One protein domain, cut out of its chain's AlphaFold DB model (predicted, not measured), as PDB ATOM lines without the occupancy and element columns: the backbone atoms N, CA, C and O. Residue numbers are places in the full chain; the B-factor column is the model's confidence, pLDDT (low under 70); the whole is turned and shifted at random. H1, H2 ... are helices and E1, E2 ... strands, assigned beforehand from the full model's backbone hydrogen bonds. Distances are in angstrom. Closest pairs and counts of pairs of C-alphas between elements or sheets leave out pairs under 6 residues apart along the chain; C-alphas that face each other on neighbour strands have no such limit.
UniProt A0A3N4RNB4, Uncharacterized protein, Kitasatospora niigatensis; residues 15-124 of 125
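What this domain is: This is residues 15 to 124 of the 125 residues of an uncharacterized protein of Kitasatospora niigatensis (UniProt A0A3N4RNB4). With little regular structure, a small sheet of E1 and E2 sits in the middle, helix H1 reaches to one end, and a long link leads to the hairpin E3 and E4 at the other. The 110 printed residues hold, in order, E1, H1, E2, H2, E3, E4; both sheets are antiparallel, and the class is mixed, with only 41 residues in named elements. The whole is extended, radius of gyration of the C-alphas 22.2 A, and spans 71 by 45 by 21 A.

Where its parts are: E1, residues 15 to 19, begins at C-alpha (3.324, -28.413, -5.270). H1, 23 to 43, is 30.6 A long; E2 is 64 to 68, H2 76 to 79, E3 113 to 115. E4, 121 to 123, ends at (15.714, -63.914, 7.585).

How they stand to each other: N 66 and O 17 are 2.8 A apart across E1 and E2; N 114 and O 122, 2.9 A across E3 and E4. The closest C-alphas of E1 and H2, Trp 17 and Ala 79, are 4.6 A apart. H1 and E3 are apart. Every O i to N i+4 pair in H1 is within hydrogen-bond range; H2 is too short for one.

The domain as a whole: The printed part has no cut. Links H1 to E2 and H2 to E3 are long. Residues 88 to 98 and 104 have pLDDT under 70.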
ATOM      1  N   ALA A  15       3.009 -27.245  -4.450       79.81
ATOM      2  CA  ALA A  15       3.324 -28.413  -5.270       79.81
ATOM      3  C   ALA A  15       2.454 -29.587  -4.801       79.81
ATOM      4  O   ALA A  15       2.397 -29.866  -3.605       79.81
ATOM      5  N   GLN A  16       1.742 -30.231  -5.726       82.25
ATOM      6  CA  GLN A  16       0.725 -31.234  -5.393       82.25
ATOM      7  C   GLN A  16       1.063 -32.617  -5.940       82.25
ATOM      8  O   GLN A  16       0.822 -33.602  -5.257       82.25
ATOM      9  N   TRP A  17       1.632 -32.712  -7.145       83.31
ATOM     10  CA  TRP A  17       1.992 -33.991  -7.771       83.31
ATOM     11  C   TRP A  17       3.121 -33.821  -8.784       83.31
ATOM     12  O   TRP A  17       3.590 -32.705  -9.021       83.31
ATOM     13  N   GLN A  18       3.576 -34.931  -9.364       87.94
ATOM     14  CA  GLN A  18       4.697 -34.963 -10.298       87.94
ATOM     15  C   GLN A  18       4.312 -35.609 -11.629       87.94
ATOM     16  O   GLN A  18       3.547 -36.577 -11.680       87.94
ATOM     17  N   ARG A  19       4.889 -35.104 -12.720       88.50
ATOM     18  CA  ARG A  19       4.767 -35.716 -14.049       88.50
ATOM     19  C   ARG A  19       6.070 -35.692 -14.814       88.50
ATOM     20  O   ARG A  19       6.946 -34.882 -14.521       88.50
ATOM     21  N   ARG A  20       6.164 -36.527 -15.843       88.94
ATOM     22  CA  ARG A  20       7.250 -36.434 -16.821       88.94
ATOM     23  C   ARG A  20       7.155 -35.104 -17.589       88.94
ATOM     24  O   ARG A  20       6.036 -34.652 -17.866       88.94
ATOM     25  N   PRO A  21       8.283 -34.453 -17.910       89.75
ATOM     26  CA  PRO A  21       8.275 -33.303 -18.806       89.75
ATOM     27  C   PRO A  21       7.829 -33.729 -20.210       89.75
ATOM     28  O   PRO A  21       8.066 -34.865 -20.629       89.75
ATOM     29  N   THR A  22       7.189 -32.825 -20.949       87.38
ATOM     30  CA  THR A  22       7.056 -32.990 -22.403       87.38
ATOM     31  C   THR A  22       8.422 -32.816 -23.076       87.38
ATOM     32  O   THR A  22       9.366 -32.308 -22.468       87.38
ATOM     33  N   ALA A  23       8.545 -33.220 -24.343       87.75
ATOM     34  CA  ALA A  23       9.777 -33.002 -25.108       87.75
ATOM     35  C   ALA A  23      10.140 -31.507 -25.199       87.75
ATOM     36  O   ALA A  23      11.305 -31.143 -25.047       87.75
ATOM     37  N   ASP A  24       9.133 -30.647 -25.370       88.62
ATOM     38  CA  ASP A  24       9.318 -29.196 -25.434       88.62
ATOM     39  C   ASP A  24       9.785 -28.629 -24.088       88.62
ATOM     40  O   ASP A  24      10.691 -27.804 -24.046       88.62
ATOM     41  N   GLU A  25       9.224 -29.106 -22.973       89.94
ATOM     42  CA  GLU A  25       9.643 -28.685 -21.632       89.94
ATOM     43  C   GLU A  25      11.058 -29.151 -21.293       89.94
ATOM     44  O   GLU A  25      11.834 -28.386 -20.725       89.94
ATOM     45  N   ALA A  26      11.412 -30.386 -21.662       89.88
ATOM     46  CA  ALA A  26      12.766 -30.901 -21.489       89.88
ATOM     47  C   ALA A  26      13.782 -30.098 -22.318       89.88
ATOM     48  O   ALA A  26      14.859 -29.770 -21.821       89.88
ATOM     49  N   SER A  27      13.419 -29.732 -23.552       89.44
ATOM     50  CA  SER A  27      14.265 -28.908 -24.425       89.44
ATOM     51  C   SER A  27      14.427 -27.493 -23.867       89.44
ATOM     52  O   SER A  27      15.548 -27.009 -23.738       89.44
ATOM     53  N   ALA A  28      13.332 -26.864 -23.428       90.56
ATOM     54  CA  ALA A  28      13.367 -25.536 -22.821       90.56
ATOM     55  C   ALA A  28      14.211 -25.497 -21.535       90.56
ATOM     56  O   ALA A  28      14.905 -24.513 -21.280       90.56
ATOM     57  N   GLN A  29      14.182 -26.567 -20.732       88.94
ATOM     58  CA  GLN A  29      15.048 -26.683 -19.560       88.94
ATOM     59  C   GLN A  29      16.526 -26.783 -19.959       88.94
ATOM     60  O   GLN A  29      17.354 -26.100 -19.364       88.94
ATOM     61  N   ALA A  30      16.859 -27.583 -20.977       91.50
ATOM     62  CA  ALA A  30      18.232 -27.705 -21.467       91.50
ATOM     63  C   ALA A  30      18.777 -26.364 -21.990       91.50
ATOM     64  O   ALA A  30      19.916 -26.002 -21.689       91.50
ATOM     65  N   ASP A  31      17.950 -25.595 -22.702       93.06
ATOM     66  CA  ASP A  31      18.299 -24.253 -23.178       93.06
ATOM     67  C   ASP A  31      18.541 -23.277 -22.016       93.06
ATOM     68  O   ASP A  31      19.512 -22.512 -22.024       93.06
ATOM     69  N   ALA A  32      17.688 -23.316 -20.987       92.69
ATOM     70  CA  ALA A  32      17.848 -22.497 -19.790       92.69
ATOM     71  C   ALA A  32      19.127 -22.858 -19.014       92.69
ATOM     72  O   ALA A  32      19.860 -21.964 -18.583       92.69
ATOM     73  N   ASP A  33      19.429 -24.150 -18.882       93.12
ATOM     74  CA  ASP A  33      20.636 -24.638 -18.215       93.12
ATOM     75  C   ASP A  33      21.900 -24.256 -18.997       93.12
ATOM     76  O   ASP A  33      22.884 -23.810 -18.400       93.12
ATOM     77  N   LEU A  34      21.875 -24.363 -20.331       95.19
ATOM     78  CA  LEU A  34      22.962 -23.901 -21.192       95.19
ATOM     79  C   LEU A  34      23.232 -22.410 -20.980       95.19
ATOM     80  O   LEU A  34      24.381 -22.011 -20.774       95.19
ATOM     81  N   ALA A  35      22.178 -21.590 -21.005       96.06
ATOM     82  CA  ALA A  35      22.287 -20.152 -20.800       96.06
ATOM     83  C   ALA A  35      22.879 -19.827 -19.419       96.06
ATOM     84  O   ALA A  35      23.846 -19.069 -19.334       96.06
ATOM     85  N   ALA A  36      22.367 -20.453 -18.356       95.25
ATOM     86  CA  ALA A  36      22.851 -20.243 -16.994       95.25
ATOM     87  C   ALA A  36      24.325 -20.649 -16.828       95.25
ATOM     88  O   ALA A  36      25.114 -19.910 -16.234       95.25
ATOM     89  N   ARG A  37      24.732 -21.797 -17.384       95.75
ATOM     90  CA  ARG A  37      26.134 -22.240 -17.340       95.75
ATOM     91  C   ARG A  37      27.044 -21.310 -18.136       95.75
ATOM     92  O   ARG A  37      28.123 -20.986 -17.653       95.75
ATOM     93  N   ASN A  38      26.613 -20.842 -19.303       97.38
ATOM     94  CA  ASN A  38      27.390 -19.892 -20.100       97.38
ATOM     95  C   ASN A  38      27.562 -18.537 -19.402       97.38
ATOM     96  O   ASN A  38      28.634 -17.947 -19.515       97.38
ATOM     97  N   THR A  39      26.577 -18.079 -18.621       97.94
ATOM     98  CA  THR A  39      26.754 -16.918 -17.731       97.94
ATOM     99  C   THR A  39      27.863 -17.165 -16.708       97.94
ATOM    100  O   THR A  39      28.787 -16.366 -16.609       97.94
ATOM    101  N   LEU A  40      27.838 -18.307 -16.010       97.25
ATOM    102  CA  LEU A  40      28.865 -18.646 -15.016       97.25
ATOM    103  C   LEU A  40      30.265 -18.782 -15.630       97.25
ATOM    104  O   LEU A  40      31.249 -18.379 -15.017       97.25
ATOM    105  N   LEU A  41      30.369 -19.355 -16.832       97.50
ATOM    106  CA  LEU A  41      31.646 -19.506 -17.535       97.50
ATOM    107  C   LEU A  41      32.222 -18.156 -17.958       97.50
ATOM    108  O   LEU A  41      33.425 -17.945 -17.811       97.50
ATOM    109  N   ALA A  42      31.371 -17.234 -18.411       97.88
ATOM    110  CA  ALA A  42      31.784 -15.872 -18.717       97.88
ATOM    111  C   ALA A  42      32.353 -15.161 -17.477       97.88
ATOM    112  O   ALA A  42      33.401 -14.523 -17.581       97.88
ATOM    113  N   ASP A  43      31.735 -15.338 -16.303       97.75
ATOM    114  CA  ASP A  43      32.196 -14.731 -15.045       97.75
ATOM    115  C   ASP A  43      33.603 -15.199 -14.629       97.75
ATOM    116  O   ASP A  43      34.363 -14.436 -14.032       97.75
ATOM    117  N   VAL A  44      33.979 -16.439 -14.964       97.94
ATOM    118  CA  VAL A  44      35.310 -17.005 -14.668       97.94
ATOM    119  C   VAL A  44      36.273 -16.977 -15.863       97.94
ATOM    120  O   VAL A  44      37.361 -17.549 -15.788       97.94
ATOM    121  N   GLY A  45      35.902 -16.314 -16.963       97.44
ATOM    122  CA  GLY A  45      36.747 -16.151 -18.150       97.44
ATOM    123  C   GLY A  45      36.982 -17.433 -18.958       97.44
ATOM    124  O   GLY A  45      38.005 -17.547 -19.634       97.44
ATOM    125  N   LEU A  46      36.069 -18.405 -18.883       97.19
ATOM    126  CA  LEU A  46      36.129 -19.653 -19.647       97.19
ATOM    127  C   LEU A  46      35.290 -19.581 -20.940       97.19
ATOM    128  O   LEU A  46      34.341 -18.798 -21.016       97.19
ATOM    129  N   PRO A  47      35.610 -20.394 -21.968       97.00
ATOM    130  CA  PRO A  47      34.824 -20.457 -23.200       97.00
ATOM    131  C   PRO A  47      33.380 -20.914 -22.959       97.00
ATOM    132  O   PRO A  47      33.123 -21.739 -22.083       97.00
ATOM    133  N   ALA A  48      32.455 -20.421 -23.785       96.56
ATOM    134  CA  ALA A  48      31.063 -20.858 -23.774       96.56
ATOM    135  C   ALA A  48      30.913 -22.304 -24.281       96.56
ATOM    136  O   ALA A  48      31.627 -22.737 -25.186       96.56
ATOM    137  N   LEU A  49      29.943 -23.016 -23.717       95.25
ATOM    138  CA  LEU A  49      29.510 -24.344 -24.135       95.25
ATOM    139  C   LEU A  49      28.625 -24.267 -25.381       95.25
ATOM    140  O   LEU A  49      27.834 -23.329 -25.544       95.25
ATOM    141  N   ALA A  50      28.721 -25.292 -26.223       94.12
ATOM    142  CA  ALA A  50      27.796 -25.543 -27.316       94.12
ATOM    143  C   ALA A  50      26.533 -26.269 -26.808       94.12
ATOM    144  O   ALA A  50      26.584 -26.965 -25.793       94.12
ATOM    145  N   PRO A  51      25.399 -26.196 -27.532       88.75
ATOM    146  CA  PRO A  51      24.186 -26.930 -27.161       88.75
ATOM    147  C   PRO A  51      24.392 -28.442 -27.018       88.75
ATOM    148  O   PRO A  51      23.781 -29.073 -26.168       88.75
ATOM    149  N   THR A  52      25.301 -29.024 -27.805       89.62
ATOM    150  CA  THR A  52      25.645 -30.453 -27.736       89.62
ATOM    151  C   THR A  52      26.371 -30.855 -26.451       89.62
ATOM    152  O   THR A  52      26.476 -32.047 -26.174       89.62
ATOM    153  N   ASP A  53      26.857 -29.889 -25.667       89.31
ATOM    154  CA  ASP A  53      27.551 -30.130 -24.396       89.31
ATOM    155  C   ASP A  53      26.578 -30.242 -23.205       89.31
ATOM    156  O   ASP A  53      26.997 -30.510 -22.075       89.31
ATOM    157  N   ILE A  54      25.278 -30.024 -23.442       86.69
ATOM    158  CA  ILE A  54      24.202 -30.184 -22.463       86.69
ATOM    159  C   ILE A  54      23.304 -31.321 -22.928       86.69
ATOM    160  O   ILE A  54      22.670 -31.243 -23.978       86.69
ATOM    161  N   LEU A  55      23.228 -32.384 -22.130       81.94
ATOM    162  CA  LEU A  55      22.232 -33.418 -22.364       81.94
ATOM    163  C   LEU A  55      20.887 -32.930 -21.806       81.94
ATOM    164  O   LEU A  55      20.841 -32.558 -20.630       81.94
ATOM    165  N   PRO A  56      19.799 -32.934 -22.597       81.00
ATOM    166  CA  PRO A  56      18.484 -32.654 -22.051       81.00
ATOM    167  C   PRO A  56      18.119 -33.697 -20.983       81.00
ATOM    168  O   PRO A  56      18.554 -34.851 -21.075       81.00
ATOM    169  N   PRO A  57      17.322 -33.316 -19.970       81.81
ATOM    170  CA  PRO A  57      16.875 -34.245 -18.943       81.81
ATOM    171  C   PRO A  57      16.115 -35.410 -19.582       81.81
ATOM    172  O   PRO A  57      15.181 -35.197 -20.358       81.81
ATOM    173  N   ASP A  58      16.498 -36.646 -19.241       83.81
ATOM    174  CA  ASP A  58      15.799 -37.833 -19.731       83.81
ATOM    175  C   ASP A  58      14.378 -37.845 -19.145       83.81
ATOM    176  O   ASP A  58      14.226 -37.932 -17.917       83.81
ATOM    177  N   PRO A  59      13.317 -37.760 -19.970       79.38
ATOM    178  CA  PRO A  59      11.947 -37.783 -19.476       79.38
ATOM    179  C   PRO A  59      11.608 -39.093 -18.751       79.38
ATOM    180  O   PRO A  59      10.665 -39.096 -17.961       79.38
ATOM    181  N   ALA A  60      12.360 -40.183 -18.961       80.00
ATOM    182  CA  ALA A  60      12.216 -41.452 -18.245       80.00
ATOM    183  C   ALA A  60      12.748 -41.409 -16.799       80.00
ATOM    184  O   ALA A  60      12.281 -42.174 -15.952       80.00
ATOM    185  N   THR A  61      13.635 -40.472 -16.467       85.19
ATOM    186  CA  THR A  61      14.186 -40.326 -15.106       85.19
ATOM    187  C   THR A  61      13.905 -38.966 -14.476       85.19
ATOM    188  O   THR A  61      14.260 -38.746 -13.320       85.19
ATOM    189  N   SER A  62      13.277 -38.053 -15.214       88.56
ATOM    190  CA  SER A  62      13.044 -36.674 -14.787       88.56
ATOM    191  C   SER A  62      11.566 -36.404 -14.538       88.56
ATOM    192  O   SER A  62      10.690 -36.890 -15.256       88.56
ATOM    193  N   THR A  63      11.286 -35.577 -13.533       89.94
ATOM    194  CA  THR A  63       9.926 -35.172 -13.166       89.94
ATOM    195  C   THR A  63       9.835 -33.671 -12.946       89.94
ATOM    196  O   THR A  63      10.735 -33.071 -12.362       89.94
ATOM    197  N   LEU A  64       8.704 -33.086 -13.326       88.38
ATOM    198  CA  LEU A  64       8.321 -31.719 -13.004       88.38
ATOM    199  C   LEU A  64       7.224 -31.710 -11.942       88.38
ATOM    200  O   LEU A  64       6.282 -32.505 -11.990       88.38
ATOM    201  N   ALA A  65       7.338 -30.776 -10.999       88.62
ATOM    202  CA  ALA A  65       6.312 -30.528  -9.998       88.62
ATOM    203  C   ALA A  65       5.133 -29.766 -10.615       88.62
ATOM    204  O   ALA A  65       5.291 -28.674 -11.167       88.62
ATOM    205  N   VAL A  66       3.932 -30.313 -10.458       84.31
ATOM    206  CA  VAL A  66       2.692 -29.643 -10.832       84.31
ATOM    207  C   VAL A  66       2.087 -28.982  -9.602       84.31
ATOM    208  O   VAL A  66       1.891 -29.608  -8.557       84.31
ATOM    209  N   HIS A  67       1.790 -27.693  -9.742       85.62
ATOM    210  CA  HIS A  67       1.275 -26.859  -8.667       85.62
ATOM    211  C   HIS A  67      -0.243 -26.710  -8.779       85.62
ATOM    212  O   HIS A  67      -0.803 -26.552  -9.871       85.62
ATOM    213  N   SER A  68      -0.931 -26.745  -7.641       80.62
ATOM    214  CA  SER A  68      -2.361 -26.455  -7.585       80.62
ATOM    215  C   SER A  68      -2.771 -25.861  -6.242       80.62
ATOM    216  O   SER A  68      -2.043 -25.949  -5.250       80.62
ATOM    217  N   CYS A  69      -3.923 -25.195  -6.227       85.69
ATOM    218  CA  CYS A  69      -4.545 -24.765  -4.981       85.69
ATOM    219  C   CYS A  69      -5.319 -25.923  -4.339       85.69
ATOM    220  O   CYS A  69      -5.642 -26.902  -5.009       85.69
ATOM    221  N   GLY A  70      -5.689 -25.793  -3.061       81.81
ATOM    222  CA  GLY A  70      -6.409 -26.854  -2.341       81.81
ATOM    223  C   GLY A  70      -7.701 -27.328  -3.025       81.81
ATOM    224  O   GLY A  70      -8.001 -28.516  -2.998       81.81
ATOM    225  N   ALA A  71      -8.429 -26.435  -3.707       81.25
ATOM    226  CA  ALA A  71      -9.654 -26.785  -4.440       81.25
ATOM    227  C   ALA A  71      -9.399 -27.578  -5.737       81.25
ATOM    228  O   ALA A  71     -10.306 -28.216  -6.260       81.25
ATOM    229  N   HIS A  72      -8.172 -27.537  -6.257       80.25
ATOM    230  CA  HIS A  72      -7.745 -28.255  -7.455       80.25
ATOM    231  C   HIS A  72      -6.649 -29.284  -7.133       80.25
ATOM    232  O   HIS A  72      -5.872 -29.673  -8.012       80.25
ATOM    233  N   ALA A  73      -6.530 -29.671  -5.862       79.12
ATOM    234  CA  ALA A  73      -5.645 -30.733  -5.418       79.12
ATOM    235  C   ALA A  73      -6.212 -32.093  -5.838       79.12
ATOM    236  O   ALA A  73      -7.426 -32.284  -5.928       79.12
ATOM    237  N   ILE A  74      -5.318 -33.042  -6.089       77.81
ATOM    238  CA  ILE A  74      -5.692 -34.448  -6.225       77.81
ATOM    239  C   ILE A  74      -5.591 -35.135  -4.866       77.81
ATOM    240  O   ILE A  74      -5.059 -34.576  -3.908       77.81
ATOM    241  N   THR A  75      -6.112 -36.354  -4.760       78.12
ATOM    242  CA  THR A  75      -5.953 -37.133  -3.531       78.12
ATOM    243  C   THR A  75      -4.479 -37.455  -3.286       78.12
ATOM    244  O   THR A  75      -3.697 -37.609  -4.224       78.12
ATOM    245  N   MET A  76      -4.105 -37.618  -2.015       77.38
ATOM    246  CA  MET A  76      -2.732 -37.971  -1.638       77.38
ATOM    247  C   MET A  76      -2.274 -39.280  -2.293       77.38
ATOM    248  O   MET A  76      -1.130 -39.377  -2.717       77.38
ATOM    249  N   SER A  77      -3.166 -40.265  -2.423       77.94
ATOM    250  CA  SER A  77      -2.863 -41.512  -3.127       77.94
ATOM    251  C   SER A  77      -2.523 -41.265  -4.593       77.94
ATOM    252  O   SER A  77      -1.551 -41.827  -5.065       77.94
ATOM    253  N   LEU A  78      -3.255 -40.396  -5.301       76.88
ATOM    254  CA  LEU A  78      -2.962 -40.096  -6.706       76.88
ATOM    255  C   LEU A  78      -1.648 -39.310  -6.853       76.88
ATOM    256  O   LEU A  78      -0.873 -39.579  -7.763       76.88
ATOM    257  N   ALA A  79      -1.360 -38.408  -5.912       80.06
ATOM    258  CA  ALA A  79      -0.122 -37.630  -5.872       80.06
ATOM    259  C   ALA A  79       1.155 -38.461  -5.669       80.06
ATOM    260  O   ALA A  79       2.242 -37.972  -5.969       80.06
ATOM    261  N   GLN A  80       1.045 -39.700  -5.177       79.69
ATOM    262  CA  GLN A  80       2.191 -40.603  -5.019       79.69
ATOM    263  C   GLN A  80       2.703 -41.168  -6.349       79.69
ATOM    264  O   GLN A  80       3.804 -41.710  -6.394       79.69
ATOM    265  N   HIS A  81       1.924 -41.062  -7.423       83.81
ATOM    266  CA  HIS A  81       2.293 -41.609  -8.717       83.81
ATOM    267  C   HIS A  81       2.918 -40.546  -9.621       83.81
ATOM    268  O   HIS A  81       2.518 -39.382  -9.611       83.81
ATOM    269  N   ILE A  82       3.853 -40.968 -10.473       85.06
ATOM    270  CA  ILE A  82       4.334 -40.139 -11.579       85.06
ATOM    271  C   ILE A  82       3.333 -40.255 -12.720       85.06
ATOM    272  O   ILE A  82       2.961 -41.344 -13.154       85.06
ATOM    273  N   HIS A  83       2.893 -39.119 -13.232       85.75
ATOM    274  CA  HIS A  83       2.004 -39.079 -14.382       85.75
ATOM    275  C   HIS A  83       2.783 -38.953 -15.697       85.75
ATOM    276  O   HIS A  83       3.884 -38.394 -15.754       85.75
ATOM    277  N   GLN A  84       2.165 -39.426 -16.779       84.69
ATOM    278  CA  GLN A  84       2.674 -39.248 -18.139       84.69
ATOM    279  C   GLN A  84       2.778 -37.764 -18.511       84.69
ATOM    280  O   GLN A  84       2.017 -36.932 -18.011       84.69
ATOM    281  N   ALA A  85       3.679 -37.447 -19.444       83.94
ATOM    282  CA  ALA A  85       3.908 -36.078 -19.907       83.94
ATOM    283  C   ALA A  85       2.656 -35.417 -20.502       83.94
ATOM    284  O   ALA A  85       2.491 -34.204 -20.425       83.94
ATOM    285  N   THR A  86       1.749 -36.227 -21.047       77.56
ATOM    286  CA  THR A  86       0.480 -35.782 -21.623       77.56
ATOM    287  C   THR A  86      -0.658 -35.644 -20.601       77.56
ATOM    288  O   THR A  86      -1.748 -35.242 -21.001       77.56
ATOM    289  N   CYS A  87      -0.458 -35.934 -19.298       78.75
ATOM    290  CA  CYS A  87      -1.490 -35.646 -18.282       78.75
ATOM    291  C   CYS A  87      -1.597 -34.137 -18.093       78.75
ATOM    292  O   CYS A  87      -0.781 -33.503 -17.425       78.75
ATOM    293  N   SER A  88      -2.671 -33.581 -18.647       67.56
ATOM    294  CA  SER A  88      -3.052 -32.175 -18.561       67.56
ATOM    295  C   SER A  88      -3.670 -31.788 -17.209       67.56
ATOM    296  O   SER A  88      -4.358 -30.774 -17.141       67.56
ATOM    297  N   ALA A  89      -3.418 -32.562 -16.141       64.31
ATOM    298  CA  ALA A  89      -4.049 -32.442 -14.820       64.31
ATOM    299  C   ALA A  89      -5.543 -32.880 -14.798       64.31
ATOM    300  O   ALA A  89      -6.061 -33.333 -15.822       64.31
ATOM    301  N   PRO A  90      -6.224 -32.870 -13.629       63.81
ATOM    302  CA  PRO A  90      -7.629 -33.266 -13.485       63.81
ATOM    303  C   PRO A  90      -8.579 -32.628 -14.490       63.81
ATOM    304  O   PRO A  90      -8.400 -31.483 -14.891       63.81
ATOM    305  N   SER A  91      -9.616 -33.367 -14.887       60.88
ATOM    306  CA  SER A  91     -10.697 -32.759 -15.663       60.88
ATOM    307  C   SER A  91     -11.454 -31.755 -14.790       60.88
ATOM    308  O   SER A  91     -11.485 -31.873 -13.565       60.88
ATOM    309  N   GLU A  92     -12.113 -30.776 -15.410       55.19
ATOM    310  CA  GLU A  92     -12.921 -29.787 -14.680       55.19
ATOM    311  C   GLU A  92     -14.063 -30.411 -13.856       55.19
ATOM    312  O   GLU A  92     -14.657 -29.731 -13.023       55.19
ATOM    313  N   ALA A  93     -14.369 -31.693 -14.085       52.91
ATOM    314  CA  ALA A  93     -15.510 -32.373 -13.500       52.91
ATOM    315  C   ALA A  93     -15.256 -32.939 -12.093       52.91
ATOM    316  O   ALA A  93     -16.210 -32.996 -11.326       52.91
ATOM    317  N   LEU A  94     -14.035 -33.354 -11.720       49.69
ATOM    318  CA  LEU A  94     -13.753 -33.991 -10.418       49.69
ATOM    319  C   LEU A  94     -12.254 -33.931 -10.045       49.69
ATOM    320  O   LEU A  94     -11.407 -33.850 -10.936       49.69
ATOM    321  N   PRO A  95     -11.886 -34.066  -8.752       56.44
ATOM    322  CA  PRO A  95     -10.507 -34.326  -8.338       56.44
ATOM    323  C   PRO A  95     -10.071 -35.741  -8.762       56.44
ATOM    324  O   PRO A  95     -10.093 -36.693  -7.986       56.44
ATOM    325  N   GLY A  96      -9.672 -35.874 -10.025       58.38
ATOM    326  CA  GLY A  96      -8.997 -37.039 -10.593       58.38
ATOM    327  C   GLY A  96      -8.384 -36.686 -11.950       58.38
ATOM    328  O   GLY A  96      -9.090 -36.169 -12.815       58.38
ATOM    329  N   CYS A  97      -7.075 -36.925 -12.149       63.53
ATOM    330  CA  CYS A  97      -6.487 -36.853 -13.501       63.53
ATOM    331  C   CYS A  97      -7.191 -37.902 -14.364       63.53
ATOM    332  O   CYS A  97      -7.272 -39.064 -13.975       63.53
ATOM    333  N   GLY A  98      -7.675 -37.506 -15.544       64.44
ATOM    334  CA  GLY A  98      -8.204 -38.431 -16.554       64.44
ATOM    335  C   GLY A  98      -7.119 -39.296 -17.207       64.44
ATOM    336  O   GLY A  98      -7.320 -39.813 -18.300       64.44
ATOM    337  N   CYS A  99      -5.952 -39.412 -16.576       71.81
ATOM    338  CA  CYS A  99      -4.799 -40.129 -17.087       71.81
ATOM    339  C   CYS A  99      -4.421 -41.252 -16.141       71.81
ATOM    340  O   CYS A  99      -4.566 -41.132 -14.926       71.81
ATOM    341  N   THR A 100      -3.872 -42.310 -16.722       72.00
ATOM    342  CA  THR A 100      -3.338 -43.453 -15.994       72.00
ATOM    343  C   THR A 100      -1.992 -43.073 -15.371       72.00
ATOM    344  O   THR A 100      -1.055 -42.771 -16.118       72.00
ATOM    345  N   PRO A 101      -1.871 -43.058 -14.034       75.38
ATOM    346  CA  PRO A 101      -0.590 -42.850 -13.377       75.38
ATOM    347  C   PRO A 101       0.334 -44.053 -13.585       75.38
ATOM    348  O   PRO A 101      -0.128 -45.175 -13.805       75.38
ATOM    349  N   GLU A 102       1.645 -43.837 -13.494       77.00
ATOM    350  CA  GLU A 102       2.608 -44.935 -13.488       77.00
ATOM    351  C   GLU A 102       2.390 -45.813 -12.243       77.00
ATOM    352  O   GLU A 102       2.174 -45.276 -11.150       77.00
ATOM    353  N   PRO A 103       2.411 -47.152 -12.368       73.88
ATOM    354  CA  PRO A 103       2.333 -48.034 -11.214       73.88
ATOM    355  C   PRO A 103       3.459 -47.734 -10.226       73.88
ATOM    356  O   PRO A 103       4.594 -47.477 -10.623       73.88
ATOM    357  N   LEU A 104       3.159 -47.806  -8.929       69.69
ATOM    358  CA  LEU A 104       4.212 -47.743  -7.924       69.69
ATOM    359  C   LEU A 104       5.145 -48.949  -8.095       69.69
ATOM    360  O   LEU A 104       4.659 -50.045  -8.406       69.69
ATOM    361  N   PRO A 105       6.462 -48.782  -7.866       72.44
ATOM    362  CA  PRO A 105       7.371 -49.910  -7.774       72.44
ATOM    363  C   PRO A 105       6.794 -50.944  -6.811       72.44
ATOM    364  O   PRO A 105       6.385 -50.606  -5.697       72.44
ATOM    365  N   VAL A 106       6.741 -52.202  -7.246       78.12
ATOM    366  CA  VAL A 106       6.324 -53.287  -6.361       78.12
ATOM    367  C   VAL A 106       7.352 -53.346  -5.230       78.12
ATOM    368  O   VAL A 106       8.545 -53.482  -5.524       78.12
ATOM    369  N   PRO A 107       6.942 -53.208  -3.954       76.94
ATOM    370  CA  PRO A 107       7.883 -53.336  -2.857       76.94
ATOM    371  C   PRO A 107       8.548 -54.714  -2.945       76.94
ATOM    372  O   PRO A 107       7.864 -55.692  -3.274       76.94
ATOM    373  N   PRO A 108       9.864 -54.814  -2.685       78.62
ATOM    374  CA  PRO A 108      10.530 -56.104  -2.691       78.62
ATOM    375  C   PRO A 108       9.772 -57.040  -1.751       78.62
ATOM    376  O   PRO A 108       9.365 -56.636  -0.657       78.62
ATOM    377  N   SER A 109       9.537 -58.279  -2.191       80.06
ATOM    378  CA  SER A 109       8.926 -59.283  -1.324       80.06
ATOM    379  C   SER A 109       9.735 -59.362  -0.035       80.06
ATOM    380  O   SER A 109      10.968 -59.396  -0.081       80.06
ATOM    381  N   ALA A 110       9.045 -59.348   1.110       78.44
ATOM    382  CA  ALA A 110       9.713 -59.504   2.391       78.44
ATOM    383  C   ALA A 110      10.582 -60.771   2.334       78.44
ATOM    384  O   ALA A 110      10.109 -61.790   1.812       78.44
ATOM    385  N   PRO A 111      11.836 -60.721   2.821       78.69
ATOM    386  CA  PRO A 111      12.663 -61.912   2.866       78.69
ATOM    387  C   PRO A 111      11.892 -62.992   3.621       78.69
ATOM    388  O   PRO A 111      11.254 -62.706   4.642       78.69
ATOM    389  N   ALA A 112      11.915 -64.220   3.099       85.31
ATOM    390  CA  ALA A 112      11.368 -65.353   3.829       85.31
ATOM    391  C   ALA A 112      11.988 -65.357   5.232       85.31
ATOM    392  O   ALA A 112      13.141 -64.970   5.398       85.31
ATOM    393  N   THR A 113      11.220 -65.720   6.254       91.69
ATOM    394  CA  THR A 113      11.726 -65.780   7.628       91.69
ATOM    395  C   THR A 113      11.640 -67.203   8.148       91.69
ATOM    396  O   THR A 113      10.753 -67.964   7.760       91.69
ATOM    397  N   VAL A 114      12.580 -67.573   9.013       91.44
ATOM    398  CA  VAL A 114      12.567 -68.842   9.741       91.44
ATOM    399  C   VAL A 114      12.465 -68.570  11.237       91.44
ATOM    400  O   VAL A 114      13.096 -67.651  11.765       91.44
ATOM    401  N   THR A 115      11.660 -69.379  11.921       94.94
ATOM    402  CA  THR A 115      11.538 -69.338  13.379       94.94
ATOM    403  C   THR A 115      12.552 -70.299  13.982       94.94
ATOM    404  O   THR A 115      12.490 -71.507  13.757       94.94
ATOM    405  N   LEU A 116      13.496 -69.762  14.748       90.19
ATOM    406  CA  LEU A 116      14.471 -70.551  15.492       90.19
ATOM    407  C   LEU A 116      13.792 -71.269  16.672       90.19
ATOM    408  O   LEU A 116      12.789 -70.775  17.190       90.19
ATOM    409  N   PRO A 117      14.355 -72.383  17.180       91.75
ATOM    410  CA  PRO A 117      13.804 -73.098  18.339       91.75
ATOM    411  C   PRO A 117      13.652 -72.237  19.604       91.75
ATOM    412  O   PRO A 117      12.849 -72.546  20.477       91.75
ATOM    413  N   THR A 118      14.409 -71.142  19.696       92.00
ATOM    414  CA  THR A 118      14.333 -70.137  20.765       92.00
ATOM    415  C   THR A 118      13.137 -69.184  20.631       92.00
ATOM    416  O   THR A 118      12.961 -68.317  21.483       92.00
ATOM    417  N   GLY A 119      12.343 -69.296  19.559       90.31
ATOM    418  CA  GLY A 119      11.223 -68.407  19.236       90.31
ATOM    419  C   GLY A 119      11.609 -67.141  18.461       90.31
ATOM    420  O   GLY A 119      10.738 -66.337  18.141       90.31
ATOM    421  N   TRP A 120      12.891 -66.950  18.140       89.75
ATOM    422  CA  TRP A 120      13.363 -65.785  17.387       89.75
ATOM    423  C   TRP A 120      13.076 -65.938  15.891       89.75
ATOM    424  O   TRP A 120      13.323 -67.001  15.323       89.75
ATOM    425  N   VAL A 121      12.602 -64.868  15.250       92.62
ATOM    426  CA  VAL A 121      12.346 -64.818  13.802       92.62
ATOM    427  C   VAL A 121      13.524 -64.132  13.114       92.62
ATOM    428  O   VAL A 121      13.848 -62.990  13.441       92.62
ATOM    429  N   VAL A 122      14.168 -64.825  12.173       91.31
ATOM    430  CA  VAL A 122      15.324 -64.316  11.409       91.31
ATOM    431  C   VAL A 122      15.096 -64.479   9.900       91.31
ATOM    432  O   VAL A 122      14.297 -65.334   9.511       91.31
ATOM    433  N   PRO A 123      15.764 -63.695   9.030       89.62
ATOM    434  CA  PRO A 123      15.714 -63.914   7.585       89.62
ATOM    435  C   PRO A 123      16.196 -65.327   7.222       89.62
ATOM    436  O   PRO A 123      17.230 -65.781   7.711       89.62
ATOM    437  N   ALA A 124      15.444 -66.020   6.372       80.88
ATOM    438  CA  ALA A 124      15.867 -67.239   5.705       80.88
ATOM    439  C   ALA A 124      16.929 -66.846   4.672       80.88
ATOM    440  O   ALA A 124      16.655 -66.032   3.787       80.88
TER     441      ALA A 124